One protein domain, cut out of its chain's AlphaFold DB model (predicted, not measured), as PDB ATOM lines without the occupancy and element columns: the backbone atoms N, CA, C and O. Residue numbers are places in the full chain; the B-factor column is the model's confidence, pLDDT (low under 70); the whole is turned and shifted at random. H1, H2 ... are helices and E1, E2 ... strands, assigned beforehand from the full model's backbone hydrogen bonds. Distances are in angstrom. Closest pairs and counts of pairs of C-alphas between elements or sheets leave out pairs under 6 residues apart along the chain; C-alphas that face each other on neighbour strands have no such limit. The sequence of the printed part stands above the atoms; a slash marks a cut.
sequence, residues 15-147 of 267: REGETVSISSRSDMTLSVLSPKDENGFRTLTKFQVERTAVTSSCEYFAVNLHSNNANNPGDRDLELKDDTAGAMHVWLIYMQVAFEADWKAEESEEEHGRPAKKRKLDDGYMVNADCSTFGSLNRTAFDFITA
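Overview. This is residues 15 to 147 of the 267 residues of an uncharacterized protein of Corynespora cassiicola Philippines (UniProt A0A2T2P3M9). A strongly twisted sheet of four strands has one long helix, H3, packed along one face by its residues 85 to 96, while the rest of H3 runs on past the end of the sheet. The short helix H1 crosses H3 where E3 ends, H2 turns back from H1, and a long stretch with no named element, residues 112 to 138, loops back from the far end of H3 to the small helix H4. The printed part has 133 residues, with four named helices and four named strands in the order E1 E2 E3 H1 H2 E4 H3 H4; the mixed sheet runs E1 E3 E2 E4, and the class is mixed, helices and strands. The whole is only just loose, close to compact, with a radius of gyration of the C-alphas of 17.2 A, and only just elongated, spanning 60 by 40 by 29 A.

Along the chain. The sheet holds E1, residues 15 to 21, from C-alpha 15 at (42.140, -57.038, -15.593), 18.9 A long; E3, residues 42 to 49, 21.7 A; E2, residues 28 to 33, 16.3 A; and E4, residues 77 to 81, 13.0 A. H3, residues 85 to 111, is 39.6 A long and ends with C-alpha 111 at (47.204, -7.964, -20.865). H1 is residues 51 to 57, 10.0 A; H2 is residues 59 to 71, 19.1 A; H4 is residues 139 to 142, 5.9 A.

Arrangement. E1 and E3 are parallel at 18 degrees, with N 17 and O 44 at 2.8 A, within hydrogen-bond range. The hairpin E2 and E3 is antiparallel at 160 degrees, with N 30 and O 47 at 2.8 A. E2 and E4 are parallel at 21 degrees, with N 80 and O 31 at 2.7 A. H3 is on the sheet at a height of 9.8 A, over E3 and only just over E2 with 3 C-alphas; it runs along the strands, at 7 degrees to E3 on the local plane. The closest C-alphas of E3 and H3 are those of Thr 45 and Ala 85, 6.4 A apart. With residues 92 to 99 alone, H3 touches H1, about perpendicular at 87 degrees, the C-alphas of Ala 53 and Phe 99 being closest at 5.3 A. H1 and H2 touch only at the corner, where the C-alphas of Thr 55 and Ala 62 are closest at 4.4 A. H1 and H2 only graze the sheet. H4 only just touches H3, with 3 pairs of C-alphas within 8 A, the closest being Asp 102 and Ala 141 at 7.6 A. In H1 and H3 every O i to N i+4 pair is within hydrogen-bond range, in H2 8 of 9, and H4 is too short for such a pair.

Size, cuts and confidence. The C-alphas farthest apart, Asn 39 and Gly 113, lie 61.0 A from each other. The printed part has no cut, and the link from H3 to H4, 27 residues, is long. Residues 69 to 74, of which 69 to 71 belong to H2, and residues 119 to 130 stand free. The mean pLDDT of the printed part is 78.1; it is under 70 at residues 68 to 71, 73 and 114 to 147.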
ATOM      1  N   ARG A  15      41.967 -57.492 -16.974       93.88
ATOM      2  CA  ARG A  15      42.140 -57.038 -15.593       93.88
ATOM      3  C   ARG A  15      41.898 -55.536 -15.547       93.88
ATOM      4  O   ARG A  15      42.463 -54.803 -16.360       93.88
ATOM      5  N   GLU A  16      41.076 -55.086 -14.607       93.75
ATOM      6  CA  GLU A  16      40.976 -53.657 -14.315       93.75
ATOM      7  C   GLU A  16      42.285 -53.190 -13.680       93.75
ATOM      8  O   GLU A  16      42.770 -53.783 -12.714       93.75
ATOM      9  N   GLY A  17      42.892 -52.179 -14.290       92.06
ATOM     10  CA  GLY A  17      44.089 -51.515 -13.806       92.06
ATOM     11  C   GLY A  17      43.759 -50.225 -13.063       92.06
ATOM     12  O   GLY A  17      42.632 -49.977 -12.633       92.06
ATOM     13  N   GLU A  18      44.781 -49.395 -12.912       95.06
ATOM     14  CA  GLU A  18      44.692 -48.112 -12.227       95.06
ATOM     15  C   GLU A  18      43.908 -47.069 -13.042       95.06
ATOM     16  O   GLU A  18      43.881 -47.097 -14.276       95.06
ATOM     17  N   THR A  19      43.271 -46.132 -12.335       95.88
ATOM     18  CA  THR A  19      42.763 -44.887 -12.923       95.88
ATOM     19  C   THR A  19      43.700 -43.749 -12.539       95.88
ATOM     20  O   THR A  19      43.814 -43.419 -11.363       95.88
ATOM     21  N   VAL A  20      44.351 -43.153 -13.532       94.69
ATOM     22  CA  VAL A  20      45.340 -42.084 -13.379       94.69
ATOM     23  C   VAL A  20      44.704 -40.759 -13.794       94.69
ATOM     24  O   VAL A  20      44.090 -40.674 -14.857       94.69
ATOM     25  N   SER A  21      44.832 -39.719 -12.973       94.06
ATOM     26  CA  SER A  21      44.337 -38.378 -13.305       94.06
ATOM     27  C   SER A  21      45.487 -37.496 -13.781       94.06
ATOM     28  O   SER A  21      46.436 -37.283 -13.032       94.06
ATOM     29  N   ILE A  22      45.404 -37.006 -15.021       92.50
ATOM     30  CA  ILE A  22      46.430 -36.143 -15.629       92.50
ATOM     31  C   ILE A  22      46.160 -34.665 -15.327       92.50
ATOM     32  O   ILE A  22      47.090 -33.876 -15.196       92.50
ATOM     33  N   SER A  23      44.887 -34.286 -15.193       89.38
ATOM     34  CA  SER A  23      44.465 -32.904 -14.955       89.38
ATOM     35  C   SER A  23      43.307 -32.837 -13.962       89.38
ATOM     36  O   SER A  23      42.381 -33.649 -13.997       89.38
ATOM     37  N   SER A  24      43.292 -31.807 -13.115       87.88
ATOM     38  CA  SER A  24      42.149 -31.514 -12.236       87.88
ATOM     39  C   SER A  24      40.890 -31.102 -13.010       87.88
ATOM     40  O   SER A  24      39.790 -31.153 -12.462       87.88
ATOM     41  N   ARG A  25      41.042 -30.722 -14.287       90.75
ATOM     42  CA  ARG A  25      39.972 -30.293 -15.204       90.75
ATOM     43  C   ARG A  25      39.506 -31.404 -16.147       90.75
ATOM     44  O   ARG A  25      38.871 -31.122 -17.157       90.75
ATOM     45  N   SER A  26      39.827 -32.655 -15.832       92.44
ATOM     46  CA  SER A  26      39.510 -33.789 -16.699       92.44
ATOM     47  C   SER A  26      38.009 -33.904 -16.976       92.44
ATOM     48  O   SER A  26      37.198 -34.004 -16.054       92.44
ATOM     49  N   ASP A  27      37.644 -33.934 -18.252       93.12
ATOM     50  CA  ASP A  27      36.264 -34.043 -18.734       93.12
ATOM     51  C   ASP A  27      36.036 -35.290 -19.606       93.12
ATOM     52  O   ASP A  27      34.910 -35.534 -20.056       93.12
ATOM     53  N   MET A  28      37.086 -36.093 -19.805       93.62
ATOM     54  CA  MET A  28      37.121 -37.279 -20.651       93.62
ATOM     55  C   MET A  28      37.915 -38.414 -19.986       93.62
ATOM     56  O   MET A  28      38.877 -38.164 -19.255       93.62
ATOM     57  N   THR A  29      37.539 -39.666 -20.276       95.25
ATOM     58  CA  THR A  29      38.328 -40.849 -19.905       95.25
ATOM     59  C   THR A  29      38.938 -41.490 -21.148       95.25
ATOM     60  O   THR A  29      38.249 -41.847 -22.098       95.25
ATOM     61  N   LEU A  30      40.245 -41.700 -21.141       95.94
ATOM     62  CA  LEU A  30      40.950 -42.457 -22.164       95.94
ATOM     63  C   LEU A  30      41.377 -43.797 -21.567       95.94
ATOM     64  O   LEU A  30      42.144 -43.856 -20.612       95.94
ATOM     65  N   SER A  31      40.841 -44.885 -22.096       96.19
ATOM     66  CA  SER A  31      41.115 -46.241 -21.631       96.19
ATOM     67  C   SER A  31      42.208 -46.869 -22.489       96.19
ATOM     68  O   SER A  31      42.035 -47.009 -23.690       96.19
ATOM     69  N   VAL A  32      43.328 -47.270 -21.898       97.00
ATOM     70  CA  VAL A  32      44.429 -47.957 -22.584       97.00
ATOM     71  C   VAL A  32      44.412 -49.423 -22.201       97.00
ATOM     72  O   VAL A  32      44.611 -49.785 -21.042       97.00
ATOM     73  N   LEU A  33      44.188 -50.276 -23.190       96.56
ATOM     74  CA  LEU A  33      44.222 -51.716 -23.044       96.56
ATOM     75  C   LEU A  33      45.600 -52.239 -23.462       96.56
ATOM     76  O   LEU A  33      45.945 -52.212 -24.648       96.56
ATOM     77  N   SER A  34      46.357 -52.759 -22.497       94.50
ATOM     78  CA  SER A  34      47.725 -53.231 -22.710       94.50
ATOM     79  C   SER A  34      47.817 -54.375 -23.729       94.50
ATOM     80  O   SER A  34      46.843 -55.119 -23.934       94.50
ATOM     81  N   PRO A  35      49.007 -54.598 -24.321       92.38
ATOM     82  CA  PRO A  35      49.315 -55.860 -24.974       92.38
ATOM     83  C   PRO A  35      49.072 -57.042 -24.029       92.38
ATOM     84  O   PRO A  35      49.063 -56.896 -22.802       92.38
ATOM     85  N   LYS A  36      48.872 -58.227 -24.614       92.94
ATOM     86  CA  LYS A  36      48.732 -59.464 -23.838       92.94
ATOM     87  C   LYS A  36      50.040 -59.777 -23.114       92.94
ATOM     88  O   LYS A  36      51.087 -59.808 -23.758       92.94
ATOM     89  N   ASP A  37      49.949 -60.049 -21.818       91.38
ATOM     90  CA  ASP A  37      51.063 -60.577 -21.034       91.38
ATOM     91  C   ASP A  37      51.352 -62.053 -21.381       91.38
ATOM     92  O   ASP A  37      50.665 -62.676 -22.201       91.38
ATOM     93  N   GLU A  38      52.372 -62.634 -20.747       91.19
ATOM     94  CA  GLU A  38      52.759 -64.045 -20.928       91.19
ATOM     95  C   GLU A  38      51.633 -65.033 -20.577       91.19
ATOM     96  O   GLU A  38      51.591 -66.152 -21.086       91.19
ATOM     97  N   ASN A  39      50.686 -64.603 -19.742       93.38
ATOM     98  CA  ASN A  39      49.529 -65.379 -19.310       93.38
ATOM     99  C   ASN A  39      48.293 -65.129 -20.201       93.38
ATOM    100  O   ASN A  39      47.219 -65.676 -19.947       93.38
ATOM    101  N   GLY A  40      48.425 -64.300 -21.243       93.12
ATOM    102  CA  GLY A  40      47.357 -63.936 -22.167       93.12
ATOM    103  C   GLY A  40      46.362 -62.897 -21.636       93.12
ATOM    104  O   GLY A  40      45.367 -62.637 -22.321       93.12
ATOM    105  N   PHE A  41      46.603 -62.304 -20.462       93.56
ATOM    106  CA  PHE A  41      45.767 -61.248 -19.890       93.56
ATOM    107  C   PHE A  41      46.122 -59.890 -20.485       93.56
ATOM    108  O   PHE A  41      47.265 -59.627 -20.852       93.56
ATOM    109  N   ARG A  42      45.124 -59.008 -20.543       95.06
ATOM    110  CA  ARG A  42      45.324 -57.582 -20.809       95.06
ATOM    111  C   ARG A  42      44.973 -56.778 -19.566       95.06
ATOM    112  O   ARG A  42      44.055 -57.155 -18.837       95.06
ATOM    113  N   THR A  43      45.661 -55.668 -19.360       96.00
ATOM    114  CA  THR A  43      45.381 -54.712 -18.287       96.00
ATOM    115  C   THR A  43      44.745 -53.468 -18.890       96.00
ATOM    116  O   THR A  43      45.251 -52.936 -19.876       96.00
ATOM    117  N   LEU A  44      43.626 -53.024 -18.321       96.62
ATOM    118  CA  LEU A  44      42.930 -51.803 -18.717       96.62
ATOM    119  C   LEU A  44      43.295 -50.669 -17.759       96.62
ATOM    120  O   LEU A  44      42.830 -50.663 -16.622       96.62
ATOM    121  N   THR A  45      44.080 -49.703 -18.215       97.06
ATOM    122  CA  THR A  45      44.398 -48.487 -17.450       97.06
ATOM    123  C   THR A  45      43.528 -47.342 -17.944       97.06
ATOM    124  O   THR A  45      43.382 -47.161 -19.150       97.06
ATOM    125  N   LYS A  46      42.943 -46.559 -17.039       96.94
ATOM    126  CA  LYS A  46      42.094 -45.413 -17.399       96.94
ATOM    127  C   LYS A  46      42.820 -44.113 -17.092       96.94
ATOM    128  O   LYS A  46      43.344 -43.952 -15.999       96.94
ATOM    129  N   PHE A  47      42.811 -43.178 -18.028       96.75
ATOM    130  CA  PHE A  47      43.390 -41.852 -17.874       96.75
ATOM    131  C   PHE A  47      42.277 -40.816 -17.889       96.75
ATOM    132  O   PHE A  47      41.533 -40.723 -18.862       96.75
ATOM    133  N   GLN A  48      42.155 -40.038 -16.821       96.12
ATOM    134  CA  GLN A  48      41.302 -38.857 -16.815       96.12
ATOM    135  C   GLN A  48      42.105 -37.702 -17.410       96.12
ATOM    136  O   GLN A  48      43.178 -37.366 -16.901       96.12
ATOM    137  N   VAL A  49      41.605 -37.158 -18.517       95.69
ATOM    138  CA  VAL A  49      42.296 -36.149 -19.324       95.69
ATOM    139  C   VAL A  49      41.354 -35.014 -19.698       95.69
ATOM    140  O   VAL A  49      40.131 -35.171 -19.713       95.69
ATOM    141  N   GLU A  50      41.939 -33.863 -20.013       94.62
ATOM    142  CA  GLU A  50      41.223 -32.738 -20.599       94.62
ATOM    143  C   GLU A  50      41.123 -32.936 -22.121       94.62
ATOM    144  O   GLU A  50      42.128 -33.010 -22.834       94.62
ATOM    145  N   ARG A  51      39.899 -33.044 -22.640       93.56
ATOM    146  CA  ARG A  51      39.624 -33.318 -24.057       93.56
ATOM    147  C   ARG A  51      40.270 -32.288 -24.980       93.56
ATOM    148  O   ARG A  51      40.798 -32.644 -26.034       93.56
ATOM    149  N   THR A  52      40.212 -31.013 -24.612       92.88
ATOM    150  CA  THR A  52      40.796 -29.896 -25.371       92.88
ATOM    151  C   THR A  52      42.314 -30.016 -25.469       92.88
ATOM    152  O   THR A  52      42.853 -29.836 -26.559       92.88
ATOM    153  N   ALA A  53      43.002 -30.408 -24.395       93.31
ATOM    154  CA  ALA A  53      44.449 -30.617 -24.408       93.31
ATOM    155  C   ALA A  53      44.856 -31.729 -25.389       93.31
ATOM    156  O   ALA A  53      45.741 -31.546 -26.226       93.31
ATOM    157  N   VAL A  54      44.150 -32.863 -25.357       94.12
ATOM    158  CA  VAL A  54      44.454 -34.015 -26.221       94.12
ATOM    159  C   VAL A  54      44.111 -33.731 -27.691       94.12
ATOM    160  O   VAL A  54      44.904 -34.027 -28.584       94.12
ATOM    161  N   THR A  55      42.949 -33.128 -27.959       93.31
ATOM    162  CA  THR A  55      42.501 -32.822 -29.334       93.31
ATOM    163  C   THR A  55      43.279 -31.679 -29.983       93.31
ATOM    164  O   THR A  55      43.481 -31.703 -31.192       93.31
ATOM    165  N   SER A  56      43.745 -30.695 -29.208       90.88
ATOM    166  CA  SER A  56      44.593 -29.613 -29.731       90.88
ATOM    167  C   SER A  56      46.021 -30.069 -30.029       90.88
ATOM    168  O   SER A  56      46.656 -29.521 -30.927       90.88
ATOM    169  N   SER A  57      46.506 -31.091 -29.319       90.19
ATOM    170  CA  SER A  57      47.871 -31.606 -29.470       90.19
ATOM    171  C   SER A  57      48.022 -32.657 -30.574       90.19
ATOM    172  O   SER A  57      49.144 -32.946 -30.990       90.19
ATOM    173  N   CYS A  58      46.927 -33.277 -31.027       92.56
ATOM    174  CA  CYS A  58      46.982 -34.431 -31.919       92.56
ATOM    175  C   CYS A  58      45.746 -34.559 -32.822       92.56
ATOM    176  O   CYS A  58      44.606 -34.671 -32.361       92.56
ATOM    177  N   GLU A  59      45.997 -34.642 -34.131       91.12
ATOM    178  CA  GLU A  59      44.960 -34.768 -35.157       91.12
ATOM    179  C   GLU A  59      44.190 -36.088 -35.059       91.12
ATOM    180  O   GLU A  59      42.967 -36.095 -35.201       91.12
ATOM    181  N   TYR A  60      44.867 -37.200 -34.749       93.19
ATOM    182  CA  TYR A  60      44.200 -38.488 -34.561       93.19
ATOM    183  C   TYR A  60      43.099 -38.384 -33.501       93.19
ATOM    184  O   TYR A  60      41.962 -38.807 -33.733       93.19
ATOM    185  N   PHE A  61      43.407 -37.785 -32.348       93.38
ATOM    186  CA  PHE A  61      42.426 -37.618 -31.284       93.38
ATOM    187  C   PHE A  61      41.345 -36.615 -31.658       93.38
ATOM    188  O   PHE A  61      40.178 -36.872 -31.366       93.38
ATOM    189  N   ALA A  62      41.689 -35.525 -32.350       92.00
ATOM    190  CA  ALA A  62      40.692 -34.611 -32.891       92.00
ATOM    191  C   ALA A  62      39.681 -35.375 -33.761       92.00
ATOM    192  O   ALA A  62      38.496 -35.400 -33.437       92.00
ATOM    193  N   VAL A  63      40.122 -36.084 -34.796       91.00
ATOM    194  CA  VAL A  63      39.218 -36.783 -35.722       91.00
ATOM    195  C   VAL A  63      38.361 -37.834 -35.004       91.00
ATOM    196  O   VAL A  63      37.135 -37.850 -35.162       91.00
ATOM    197  N   ASN A  64      38.973 -38.684 -34.175       89.44
ATOM    198  CA  ASN A  64      38.257 -39.786 -33.524       89.44
ATOM    199  C   ASN A  64      37.272 -39.302 -32.446       89.44
ATOM    200  O   ASN A  64      36.172 -39.844 -32.331       89.44
ATOM    201  N   LEU A  65      37.608 -38.249 -31.695       88.25
ATOM    202  CA  LEU A  65      36.725 -37.722 -30.648       88.25
ATOM    203  C   LEU A  65      35.574 -36.883 -31.201       88.25
ATOM    204  O   LEU A  65      34.484 -36.897 -30.623       88.25
ATOM    205  N   HIS A  66      35.768 -36.200 -32.332       83.00
ATOM    206  CA  HIS A  66      34.669 -35.515 -33.018       83.00
ATOM    207  C   HIS A  66      33.663 -36.523 -33.595       83.00
ATOM    208  O   HIS A  66      32.455 -36.346 -33.431       83.00
ATOM    209  N   SER A  67      34.146 -37.613 -34.204       77.06
ATOM    210  CA  SER A  67      33.289 -38.671 -34.755       77.06
ATOM    211  C   SER A  67      32.470 -39.391 -33.675       77.06
ATOM    212  O   SER A  67      31.280 -39.648 -33.867       77.06
ATOM    213  N   ASN A  68      33.070 -39.689 -32.518       66.44
ATOM    214  CA  ASN A  68      32.362 -40.371 -31.428       66.44
ATOM    215  C   ASN A  68      31.247 -39.504 -30.823       66.44
ATOM    216  O   ASN A  68      30.133 -39.993 -30.629       66.44
ATOM    217  N   ASN A  69      31.495 -38.204 -30.627       67.25
ATOM    218  CA  ASN A  69      30.483 -37.278 -30.110       67.25
ATOM    219  C   ASN A  69      29.235 -37.187 -30.994       67.25
ATOM    220  O   ASN A  69      28.130 -37.036 -30.474       67.25
ATOM    221  N   ALA A  70      29.400 -37.262 -32.318       61.72
ATOM    222  CA  ALA A  70      28.282 -37.178 -33.254       61.72
ATOM    223  C   ALA A  70      27.314 -38.364 -33.110       61.72
ATOM    224  O   ALA A  70      26.108 -38.205 -33.285       61.72
ATOM    225  N   ASN A  71      27.840 -39.542 -32.764       66.38
ATOM    226  CA  ASN A  71      27.047 -40.761 -32.642       66.38
ATOM    227  C   ASN A  71      26.476 -40.950 -31.237       66.38
ATOM    228  O   ASN A  71      25.410 -41.548 -31.089       66.38
ATOM    229  N   ASN A  72      27.173 -40.463 -30.207       71.75
ATOM    230  CA  ASN A  72      26.736 -40.624 -28.830       71.75
ATOM    231  C   ASN A  72      27.304 -39.496 -27.945       71.75
ATOM    232  O   ASN A  72      28.400 -39.623 -27.405       71.75
ATOM    233  N   PRO A  73      26.583 -38.377 -27.757       61.66
ATOM    234  CA  PRO A  73      27.109 -37.195 -27.061       61.66
ATOM    235  C   PRO A  73      27.386 -37.421 -25.563       61.66
ATOM    236  O   PRO A  73      28.000 -36.577 -24.911       61.66
ATOM    237  N   GLY A  74      26.927 -38.547 -25.006       71.62
ATOM    238  CA  GLY A  74      27.255 -38.985 -23.648       71.62
ATOM    239  C   GLY A  74      28.513 -39.851 -23.554       71.62
ATOM    240  O   GLY A  74      28.984 -40.078 -22.443       71.62
ATOM    241  N   ASP A  75      29.051 -40.324 -24.681       75.94
ATOM    242  CA  ASP A  75      30.216 -41.199 -24.697       75.94
ATOM    243  C   ASP A  75      31.494 -40.362 -24.604       75.94
ATOM    244  O   ASP A  75      31.898 -39.648 -25.525       75.94
ATOM    245  N   ARG A  76      32.078 -40.373 -23.409       80.94
ATOM    246  CA  ARG A  76      33.300 -39.638 -23.070       80.94
ATOM    247  C   ARG A  76      34.509 -40.558 -23.002       80.94
ATOM    248  O   ARG A  76      35.563 -40.117 -22.543       80.94
ATOM    249  N   ASP A  77      34.351 -41.793 -23.464       87.12
ATOM    250  CA  ASP A  77      35.351 -42.826 -23.313       87.12
ATOM    251  C   ASP A  77      35.973 -43.143 -24.680       87.12
ATOM    252  O   ASP A  77      35.290 -43.406 -25.669       87.12
ATOM    253  N   LEU A  78      37.303 -43.095 -24.754       92.69
ATOM    254  CA  LEU A  78      38.057 -43.557 -25.920       92.69
ATOM    255  C   LEU A  78      38.934 -44.730 -25.508       92.69
ATOM    256  O   LEU A  78      39.787 -44.577 -24.640       92.69
ATOM    257  N   GLU A  79      38.745 -45.889 -26.137       94.56
ATOM    258  CA  GLU A  79      39.569 -47.073 -25.884       94.56
ATOM    259  C   GLU A  79      40.700 -47.196 -26.915       94.56
ATOM    260  O   GLU A  79      40.462 -47.355 -28.113       94.56
ATOM    261  N   LEU A  80      41.938 -47.175 -26.429       95.25
ATOM    262  CA  LEU A  80      43.164 -47.442 -27.170       95.25
ATOM    263  C   LEU A  80      43.622 -48.873 -26.896       95.25
ATOM    264  O   LEU A  80      43.598 -49.339 -25.758       95.25
ATOM    265  N   LYS A  81      44.026 -49.596 -27.940       94.69
ATOM    266  CA  LYS A  81      44.311 -51.035 -27.862       94.69
ATOM    267  C   LYS A  81      45.754 -51.337 -28.191       94.69
ATOM    268  O   LYS A  81      46.255 -50.849 -29.198       94.69
ATOM    269  N   ASP A  82      46.332 -52.266 -27.437       93.31
ATOM    270  CA  ASP A  82      47.674 -52.800 -27.662       93.31
ATOM    271  C   ASP A  82      48.772 -51.730 -27.517       93.31
ATOM    272  O   ASP A  82      49.758 -51.752 -28.246       93.31
ATOM    273  N   ASP A  83      48.601 -50.818 -26.554       94.62
ATOM    274  CA  ASP A  83      49.594 -49.807 -26.171       94.62
ATOM    275  C   ASP A  83      49.993 -49.964 -24.711       94.62
ATOM    276  O   ASP A  83      49.206 -50.431 -23.884       94.62
ATOM    277  N   THR A  84      51.209 -49.556 -24.363       94.62
ATOM    278  CA  THR A  84      51.637 -49.578 -22.967       94.62
ATOM    279  C   THR A  84      51.143 -48.337 -22.234       94.62
ATOM    280  O   THR A  84      51.258 -47.203 -22.706       94.62
ATOM    281  N   ALA A  85      50.574 -48.556 -21.047       95.44
ATOM    282  CA  ALA A  85      50.047 -47.477 -20.221       95.44
ATOM    283  C   ALA A  85      51.143 -46.468 -19.838       95.44
ATOM    284  O   ALA A  85      50.881 -45.273 -19.845       95.44
ATOM    285  N   GLY A  86      52.370 -46.933 -19.573       94.94
ATOM    286  CA  GLY A  86      53.503 -46.067 -19.233       94.94
ATOM    287  C   GLY A  86      53.869 -45.096 -20.359       94.94
ATOM    288  O   GLY A  86      53.941 -43.893 -20.129       94.94
ATOM    289  N   ALA A  87      54.022 -45.587 -21.590       95.56
ATOM    290  CA  ALA A  87      54.360 -44.728 -22.720       95.56
ATOM    291  C   ALA A  87      53.219 -43.756 -23.079       95.56
ATOM    292  O   ALA A  87      53.477 -42.589 -23.372       95.56
ATOM    293  N   MET A  88      51.955 -44.195 -22.992       96.75
ATOM    294  CA  MET A  88      50.809 -43.293 -23.168       96.75
ATOM    295  C   MET A  88      50.750 -42.226 -22.066       96.75
ATOM    296  O   MET A  88      50.480 -41.065 -22.355       96.75
ATOM    297  N   HIS A  89      51.043 -42.591 -20.817       95.25
ATOM    298  CA  HIS A  89      51.066 -41.655 -19.695       95.25
ATOM    299  C   HIS A  89      52.048 -40.501 -19.947       95.25
ATOM    300  O   HIS A  89      51.676 -39.341 -19.772       95.25
ATOM    301  N   VAL A  90      53.257 -40.802 -20.438       94.81
ATOM    302  CA  VAL A  90      54.254 -39.780 -20.803       94.81
ATOM    303  C   VAL A  90      53.706 -38.831 -21.869       94.81
ATOM    304  O   VAL A  90      53.777 -37.616 -21.697       94.81
ATOM    305  N   TRP A  91      53.097 -39.357 -22.936       95.88
ATOM    306  CA  TRP A  91      52.479 -38.522 -23.969       95.88
ATOM    307  C   TRP A  91      51.391 -37.603 -23.409       95.88
ATOM    308  O   TRP A  91      51.399 -36.407 -23.692       95.88
ATOM    309  N   LEU A  92      50.488 -38.135 -22.584       95.06
ATOM    310  CA  LEU A  92      49.371 -37.371 -22.028       95.06
ATOM    311  C   LEU A  92      49.827 -36.261 -21.074       95.06
ATOM    312  O   LEU A  92      49.288 -35.157 -21.147       95.06
ATOM    313  N   ILE A  93      50.838 -36.514 -20.232       92.75
ATOM    314  CA  ILE A  93      51.424 -35.476 -19.367       92.75
ATOM    315  C   ILE A  93      51.943 -34.320 -20.222       92.75
ATOM    316  O   ILE A  93      51.605 -33.165 -19.971       92.75
ATOM    317  N   TYR A  94      52.739 -34.614 -21.250       91.94
ATOM    318  CA  TYR A  94      53.356 -33.556 -22.046       91.94
ATOM    319  C   TYR A  94      52.348 -32.817 -22.929       91.94
ATOM    320  O   TYR A  94      52.490 -31.611 -23.104       91.94
ATOM    321  N   MET A  95      51.298 -33.486 -23.418       93.31
ATOM    322  CA  MET A  95      50.179 -32.808 -24.089       93.31
ATOM    323  C   MET A  95      49.485 -31.814 -23.155       93.31
ATOM    324  O   MET A  95      49.209 -30.689 -23.562       93.31
ATOM    325  N   GLN A  96      49.240 -32.198 -21.897       92.25
ATOM    326  CA  GLN A  96      48.638 -31.296 -20.912       92.25
ATOM    327  C   GLN A  96      49.552 -30.103 -20.613       92.25
ATOM    328  O   GLN A  96      49.093 -28.964 -20.636       92.25
ATOM    329  N   VAL A  97      50.844 -30.343 -20.370       89.19
ATOM    330  CA  VAL A  97      51.813 -29.272 -20.080       89.19
ATOM    331  C   VAL A  97      51.912 -28.289 -21.248       89.19
ATOM    332  O   VAL A  97      51.875 -27.079 -21.038       89.19
ATOM    333  N   ALA A  98      51.990 -28.796 -22.481       87.75
ATOM    334  CA  ALA A  98      52.012 -27.967 -23.681       87.75
ATOM    335  C   ALA A  98      50.761 -27.103 -23.819       87.75
ATOM    336  O   ALA A  98      50.855 -25.902 -24.059       87.75
ATOM    337  N   PHE A  99      49.592 -27.710 -23.617       90.31
ATOM    338  CA  PHE A  99      48.319 -27.011 -23.680       90.31
ATOM    339  C   PHE A  99      48.237 -25.872 -22.651       90.31
ATOM    340  O   PHE A  99      47.800 -24.769 -22.972       90.31
ATOM    341  N   GLU A 100      48.700 -26.105 -21.422       88.56
ATOM    342  CA  GLU A 100      48.710 -25.075 -20.380       88.56
ATOM    343  C   GLU A 100      49.720 -23.955 -20.648       88.56
ATOM    344  O   GLU A 100      49.452 -22.801 -20.307       88.56
ATOM    345  N   ALA A 101      50.866 -24.273 -21.255       86.56
ATOM    346  CA  ALA A 101      51.855 -23.279 -21.656       86.56
ATOM    347  C   ALA A 101      51.310 -22.358 -22.759       86.56
ATOM    348  O   ALA A 101      51.409 -21.135 -22.634       86.56
ATOM    349  N   ASP A 102      50.672 -22.935 -23.782       84.94
ATOM    350  CA  ASP A 102      50.029 -22.181 -24.862       84.94
ATOM    351  C   ASP A 102      48.915 -21.273 -24.314       84.94
ATOM    352  O   ASP A 102      48.859 -20.088 -24.648       84.94
ATOM    353  N   TRP A 103      48.079 -21.788 -23.405       83.31
ATOM    354  CA  TRP A 103      47.009 -21.011 -22.767       83.31
ATOM    355  C   TRP A 103      47.541 -19.790 -21.998       83.31
ATOM    356  O   TRP A 103      47.048 -18.675 -22.166       83.31
ATOM    357  N   LYS A 104      48.585 -19.973 -21.176       84.94
ATOM    358  CA  LYS A 104      49.201 -18.873 -20.409       84.94
ATOM    359  C   LYS A 104      49.852 -17.826 -21.315       84.94
ATOM    360  O   LYS A 104      49.827 -16.637 -20.995       84.94
ATOM    361  N   ALA A 105      50.447 -18.251 -22.431       82.81
ATOM    362  CA  ALA A 105      51.042 -17.332 -23.393       82.81
ATOM    363  C   ALA A 105      49.979 -16.406 -24.008       82.81
ATOM    364  O   ALA A 105      50.200 -15.195 -24.075       82.81
ATOM    365  N   GLU A 106      48.811 -16.946 -24.371       81.19
ATOM    366  CA  GLU A 106      47.687 -16.170 -24.912       81.19
ATOM    367  C   GLU A 106      47.147 -15.135 -23.905       81.19
ATOM    368  O   GLU A 106      46.971 -13.969 -24.268       81.19
ATOM    369  N   GLU A 107      46.967 -15.512 -22.631       81.69
ATOM    370  CA  GLU A 107      46.528 -14.582 -21.572       81.69
ATOM    371  C   GLU A 107      47.505 -13.406 -21.392       81.69
ATOM    372  O   GLU A 107      47.089 -12.255 -21.228       81.69
ATOM    373  N   SER A 108      48.814 -13.670 -21.482       80.19
ATOM    374  CA  SER A 108      49.840 -12.633 -21.322       80.19
ATOM    375  C   SER A 108      49.854 -11.610 -22.468       80.19
ATOM    376  O   SER A 108      50.147 -10.433 -22.239       80.19
ATOM    377  N   GLU A 109      49.514 -12.011 -23.700       79.88
ATOM    378  CA  GLU A 109      49.452 -11.089 -24.840       79.88
ATOM    379  C   GLU A 109      48.233 -10.155 -24.768       79.88
ATOM    380  O   GLU A 109      48.330  -8.992 -25.183       79.88
ATOM    381  N   GLU A 110      47.111 -10.627 -24.208       76.31
ATOM    382  CA  GLU A 110      45.910  -9.809 -23.990       76.31
ATOM    383  C   GLU A 110      46.158  -8.683 -22.979       76.31
ATOM    384  O   GLU A 110      45.751  -7.541 -23.214       76.31
ATOM    385  N   GLU A 111      46.887  -8.963 -21.894       79.12
ATOM    386  CA  GLU A 111      47.204  -7.964 -20.865       79.12
ATOM    387  C   GLU A 111      48.083  -6.819 -21.407       79.12
ATOM    388  O   GLU A 111      47.946  -5.664 -21.000       79.12
ATOM    389  N   HIS A 112      48.921  -7.100 -22.409       82.81
ATOM    390  CA  HIS A 112      49.795  -6.111 -23.051       82.81
ATOM    391  C   HIS A 112      49.125  -5.343 -24.206       82.81
ATOM    392  O   HIS A 112      49.796  -4.620 -24.948       82.81
ATOM    393  N   GLY A 113      47.803  -5.468 -24.375       71.50
ATOM    394  CA  GLY A 113      47.034  -4.699 -25.357       71.50
ATOM    395  C   GLY A 113      47.308  -5.079 -26.814       71.50
ATOM    396  O   GLY A 113      46.949  -4.328 -27.728       71.50
ATOM    397  N   ARG A 114      47.932  -6.238 -27.062       66.62
ATOM    398  CA  ARG A 114      47.994  -6.812 -28.407       66.62
ATOM    399  C   ARG A 114      46.626  -7.422 -28.710       66.62
ATOM    400  O   ARG A 114      46.082  -8.127 -27.865       66.62
ATOM    401  N   PRO A 115      46.032  -7.173 -29.888       57.50
ATOM    402  CA  PRO A 115      44.781  -7.826 -30.236       57.50
ATOM    403  C   PRO A 115      45.026  -9.335 -30.308       57.50
ATOM    404  O   PRO A 115      45.687  -9.803 -31.237       57.50
ATOM    405  N   ALA A 116      44.501 -10.082 -29.334       55.62
ATOM    406  CA  ALA A 116      44.517 -11.534 -29.376       55.62
ATOM    407  C   ALA A 116      43.924 -11.997 -30.702       55.62
ATOM    408  O   ALA A 116      42.826 -11.583 -31.104       55.62
ATOM    409  N   LYS A 117      44.650 -12.878 -31.392       57.28
ATOM    410  CA  LYS A 117      44.073 -13.673 -32.471       57.28
ATOM    411  C   LYS A 117      43.089 -14.638 -31.825       57.28
ATOM    412  O   LYS A 117      43.422 -15.788 -31.579       57.28
ATOM    413  N   LYS A 118      41.881 -14.157 -31.525       47.72
ATOM    414  CA  LYS A 118      40.816 -14.990 -30.975       47.72
ATOM    415  C   LYS A 118      40.617 -16.174 -31.913       47.72
ATOM    416  O   LYS A 118      40.119 -16.001 -33.029       47.72
ATOM    417  N   ARG A 119      40.995 -17.373 -31.461       53.28
ATOM    418  CA  ARG A 119      40.473 -18.621 -32.011       53.28
ATOM    419  C   ARG A 119      38.976 -18.587 -31.730       53.28
ATOM    420  O   ARG A 119      38.529 -18.911 -30.637       53.28
ATOM    421  N   LYS A 120      38.192 -18.110 -32.697       39.88
ATOM    422  CA  LYS A 120      36.749 -18.333 -32.692       39.88
ATOM    423  C   LYS A 120      36.533 -19.842 -32.804       39.88
ATOM    424  O   LYS A 120      36.505 -20.374 -33.909       39.88
ATOM    425  N   LEU A 121      36.390 -20.519 -31.666       43.34
ATOM    426  CA  LEU A 121      35.561 -21.717 -31.576       43.34
ATOM    427  C   LEU A 121      34.099 -21.241 -31.656       43.34
ATOM    428  O   LEU A 121      33.385 -21.219 -30.661       43.34
ATOM    429  N   ASP A 122      33.688 -20.756 -32.828       39.72
ATOM    430  CA  ASP A 122      32.273 -20.542 -33.126       39.72
ATOM    431  C   ASP A 122      31.777 -21.819 -33.814       39.72
ATOM    432  O   ASP A 122      32.329 -22.242 -34.832       39.72
ATOM    433  N   ASP A 123      30.754 -22.437 -33.228       40.69
ATOM    434  CA  ASP A 123      30.019 -23.587 -33.749       40.69
ATOM    435  C   ASP A 123      29.696 -23.428 -35.249       40.69
ATOM    436  O   ASP A 123      28.795 -22.681 -35.635       40.69
ATOM    437  N   GLY A 124      30.435 -24.130 -36.117       42.97
ATOM    438  CA  GLY A 124      30.220 -24.041 -37.566       42.97
ATOM    439  C   GLY A 124      31.377 -24.541 -38.429       42.97
ATOM    440  O   GLY A 124      31.891 -23.790 -39.248       42.97
ATOM    441  N   TYR A 125      31.780 -25.798 -38.211       45.56
ATOM    442  CA  TYR A 125      32.655 -26.657 -39.029       45.56
ATOM    443  C   TYR A 125      33.198 -26.089 -40.357       45.56
ATOM    444  O   TYR A 125      32.469 -26.015 -41.340       45.56
ATOM    445  N   MET A 126      34.516 -25.854 -40.393       27.94
ATOM    446  CA  MET A 126      35.467 -26.295 -41.430       27.94
ATOM    447  C   MET A 126      36.886 -26.164 -40.845       27.94
ATOM    448  O   MET A 126      37.445 -25.069 -40.817       27.94
ATOM    449  N   VAL A 127      37.484 -27.265 -40.376       37.97
ATOM    450  CA  VAL A 127      38.920 -27.304 -40.048       37.97
ATOM    451  C   VAL A 127      39.656 -27.812 -41.281       37.97
ATOM    452  O   VAL A 127      39.889 -29.003 -41.428       37.97
ATOM    453  N   ASN A 128      40.003 -26.892 -42.179       34.22
ATOM    454  CA  ASN A 128      41.148 -27.070 -43.070       34.22
ATOM    455  C   ASN A 128      42.271 -26.198 -42.511       34.22
ATOM    456  O   ASN A 128      42.565 -25.123 -43.029       34.22
ATOM    457  N   ALA A 129      42.830 -26.622 -41.381       38.59
ATOM    458  CA  ALA A 129      44.108 -26.107 -40.927       38.59
ATOM    459  C   ALA A 129      45.167 -27.089 -41.421       38.59
ATOM    460  O   ALA A 129      45.396 -28.122 -40.800       38.59
ATOM    461  N   ASP A 130      45.779 -26.776 -42.564       32.62
ATOM    462  CA  ASP A 130      46.971 -27.479 -43.026       32.62
ATOM    463  C   ASP A 130      48.006 -27.511 -41.887       32.62
ATOM    464  O   ASP A 130      48.408 -26.468 -41.351       32.62
ATOM    465  N   CYS A 131      48.444 -28.725 -41.537       39.97
ATOM    466  CA  CYS A 131      49.407 -29.053 -40.475       39.97
ATOM    467  C   CYS A 131      50.735 -28.263 -40.582       39.97
ATOM    468  O   CYS A 131      51.434 -28.037 -39.595       39.97
ATOM    469  N   SER A 132      51.046 -27.714 -41.760       37.72
ATOM    470  CA  SER A 132      52.190 -26.823 -41.991       37.72
ATOM    471  C   SER A 132      52.107 -25.483 -41.243       37.72
ATOM    472  O   SER A 132      53.141 -24.859 -41.001       37.72
ATOM    473  N   THR A 133      50.915 -25.042 -40.824       41.62
ATOM    474  CA  THR A 133      50.742 -23.760 -40.112       41.62
ATOM    475  C   THR A 133      50.983 -23.891 -38.604       41.62
ATOM    476  O   THR A 133      51.435 -22.937 -37.968       41.62
ATOM    477  N   PHE A 134      50.770 -25.084 -38.034       40.16
ATOM    478  CA  PHE A 134      51.041 -25.376 -36.618       40.16
ATOM    479  C   PHE A 134      52.548 -25.447 -36.311       40.16
ATOM    480  O   PHE A 134      52.987 -25.081 -35.224       40.16
ATOM    481  N   GLY A 135      53.368 -25.835 -37.293       38.59
ATOM    482  CA  GLY A 135      54.814 -25.993 -37.117       38.59
ATOM    483  C   GLY A 135      55.616 -24.699 -36.909       38.59
ATOM    484  O   GLY A 135      56.759 -24.779 -36.463       38.59
ATOM    485  N   SER A 136      55.067 -23.512 -37.215       38.59
ATOM    486  CA  SER A 136      55.861 -22.264 -37.190       38.59
ATOM    487  C   SER A 136      55.755 -21.440 -35.903       38.59
ATOM    488  O   SER A 136      56.694 -20.711 -35.592       38.59
ATOM    489  N   LEU A 137      54.668 -21.569 -35.133       39.22
ATOM    490  CA  LEU A 137      54.465 -20.801 -33.892       39.22
ATOM    491  C   LEU A 137      54.911 -21.556 -32.630       39.22
ATOM    492  O   LEU A 137      55.220 -20.924 -31.626       39.22
ATOM    493  N   ASN A 138      55.048 -22.882 -32.701       47.38
ATOM    494  CA  ASN A 138      55.323 -23.706 -31.523       47.38
ATOM    495  C   ASN A 138      56.818 -23.832 -31.183       47.38
ATOM    496  O   ASN A 138      57.160 -24.057 -30.027       47.38
ATOM    497  N   ARG A 139      57.745 -23.638 -32.134       44.44
ATOM    498  CA  ARG A 139      59.183 -23.872 -31.868       44.44
ATOM    499  C   ARG A 139      59.752 -23.027 -30.725       44.44
ATOM    500  O   ARG A 139      60.622 -23.513 -30.022       44.44
ATOM    501  N   THR A 140      59.267 -21.804 -30.513       46.75
ATOM    502  CA  THR A 140      59.820 -20.920 -29.478       46.75
ATOM    503  C   THR A 140      59.213 -21.118 -28.097       46.75
ATOM    504  O   THR A 140      59.893 -20.812 -27.132       46.75
ATOM    505  N   ALA A 141      57.976 -21.612 -27.967       45.81
ATOM    506  CA  ALA A 141      57.357 -21.834 -26.654       45.81
ATOM    507  C   ALA A 141      57.902 -23.105 -25.972       45.81
ATOM    508  O   ALA A 141      58.146 -23.114 -24.768       45.81
ATOM    509  N   PHE A 142      58.181 -24.151 -26.759       50.50
ATOM    510  CA  PHE A 142      58.669 -25.440 -26.252       50.50
ATOM    511  C   PHE A 142      60.103 -25.405 -25.711       50.50
ATOM    512  O   PHE A 142      60.424 -26.169 -24.800       50.50
ATOM    513  N   ASP A 143      60.948 -24.503 -26.215       52.50
ATOM    514  CA  ASP A 143      62.329 -24.342 -25.738       52.50
ATOM    515  C   ASP A 143      62.410 -23.791 -24.296       52.50
ATOM    516  O   ASP A 143      63.484 -23.831 -23.690       52.50
ATOM    517  N   PHE A 144      61.292 -23.321 -23.724       50.84
ATOM    518  CA  PHE A 144      61.220 -22.762 -22.367       50.84
ATOM    519  C   PHE A 144      60.500 -23.638 -21.344       50.84
ATOM    520  O   PHE A 144      60.367 -23.201 -20.205       50.84
ATOM    521  N   ILE A 145      60.067 -24.854 -21.690       56.41
ATOM    522  CA  ILE A 145      59.528 -25.770 -20.678       56.41
ATOM    523  C   ILE A 145      60.678 -26.150 -19.736       56.41
ATOM    524  O   ILE A 145      61.550 -26.958 -20.077       56.41
ATOM    525  N   THR A 146      60.718 -25.522 -18.562       56.53
ATOM    526  CA  THR A 146      61.754 -25.784 -17.566       56.53
ATOM    527  C   THR A 146      61.443 -27.073 -16.807       56.53
ATOM    528  O   THR A 146      60.307 -27.547 -16.771       56.53
ATOM    529  N   ALA A 147      62.452 -27.650 -16.151       52.78
ATOM    530  CA  ALA A 147      62.237 -28.768 -15.229       52.78
ATOM    531  C   ALA A 147      61.251 -28.416 -14.093       52.78
ATOM    532  O   ALA A 147      60.627 -29.314 -13.534       52.78
TER     533      ALA A 147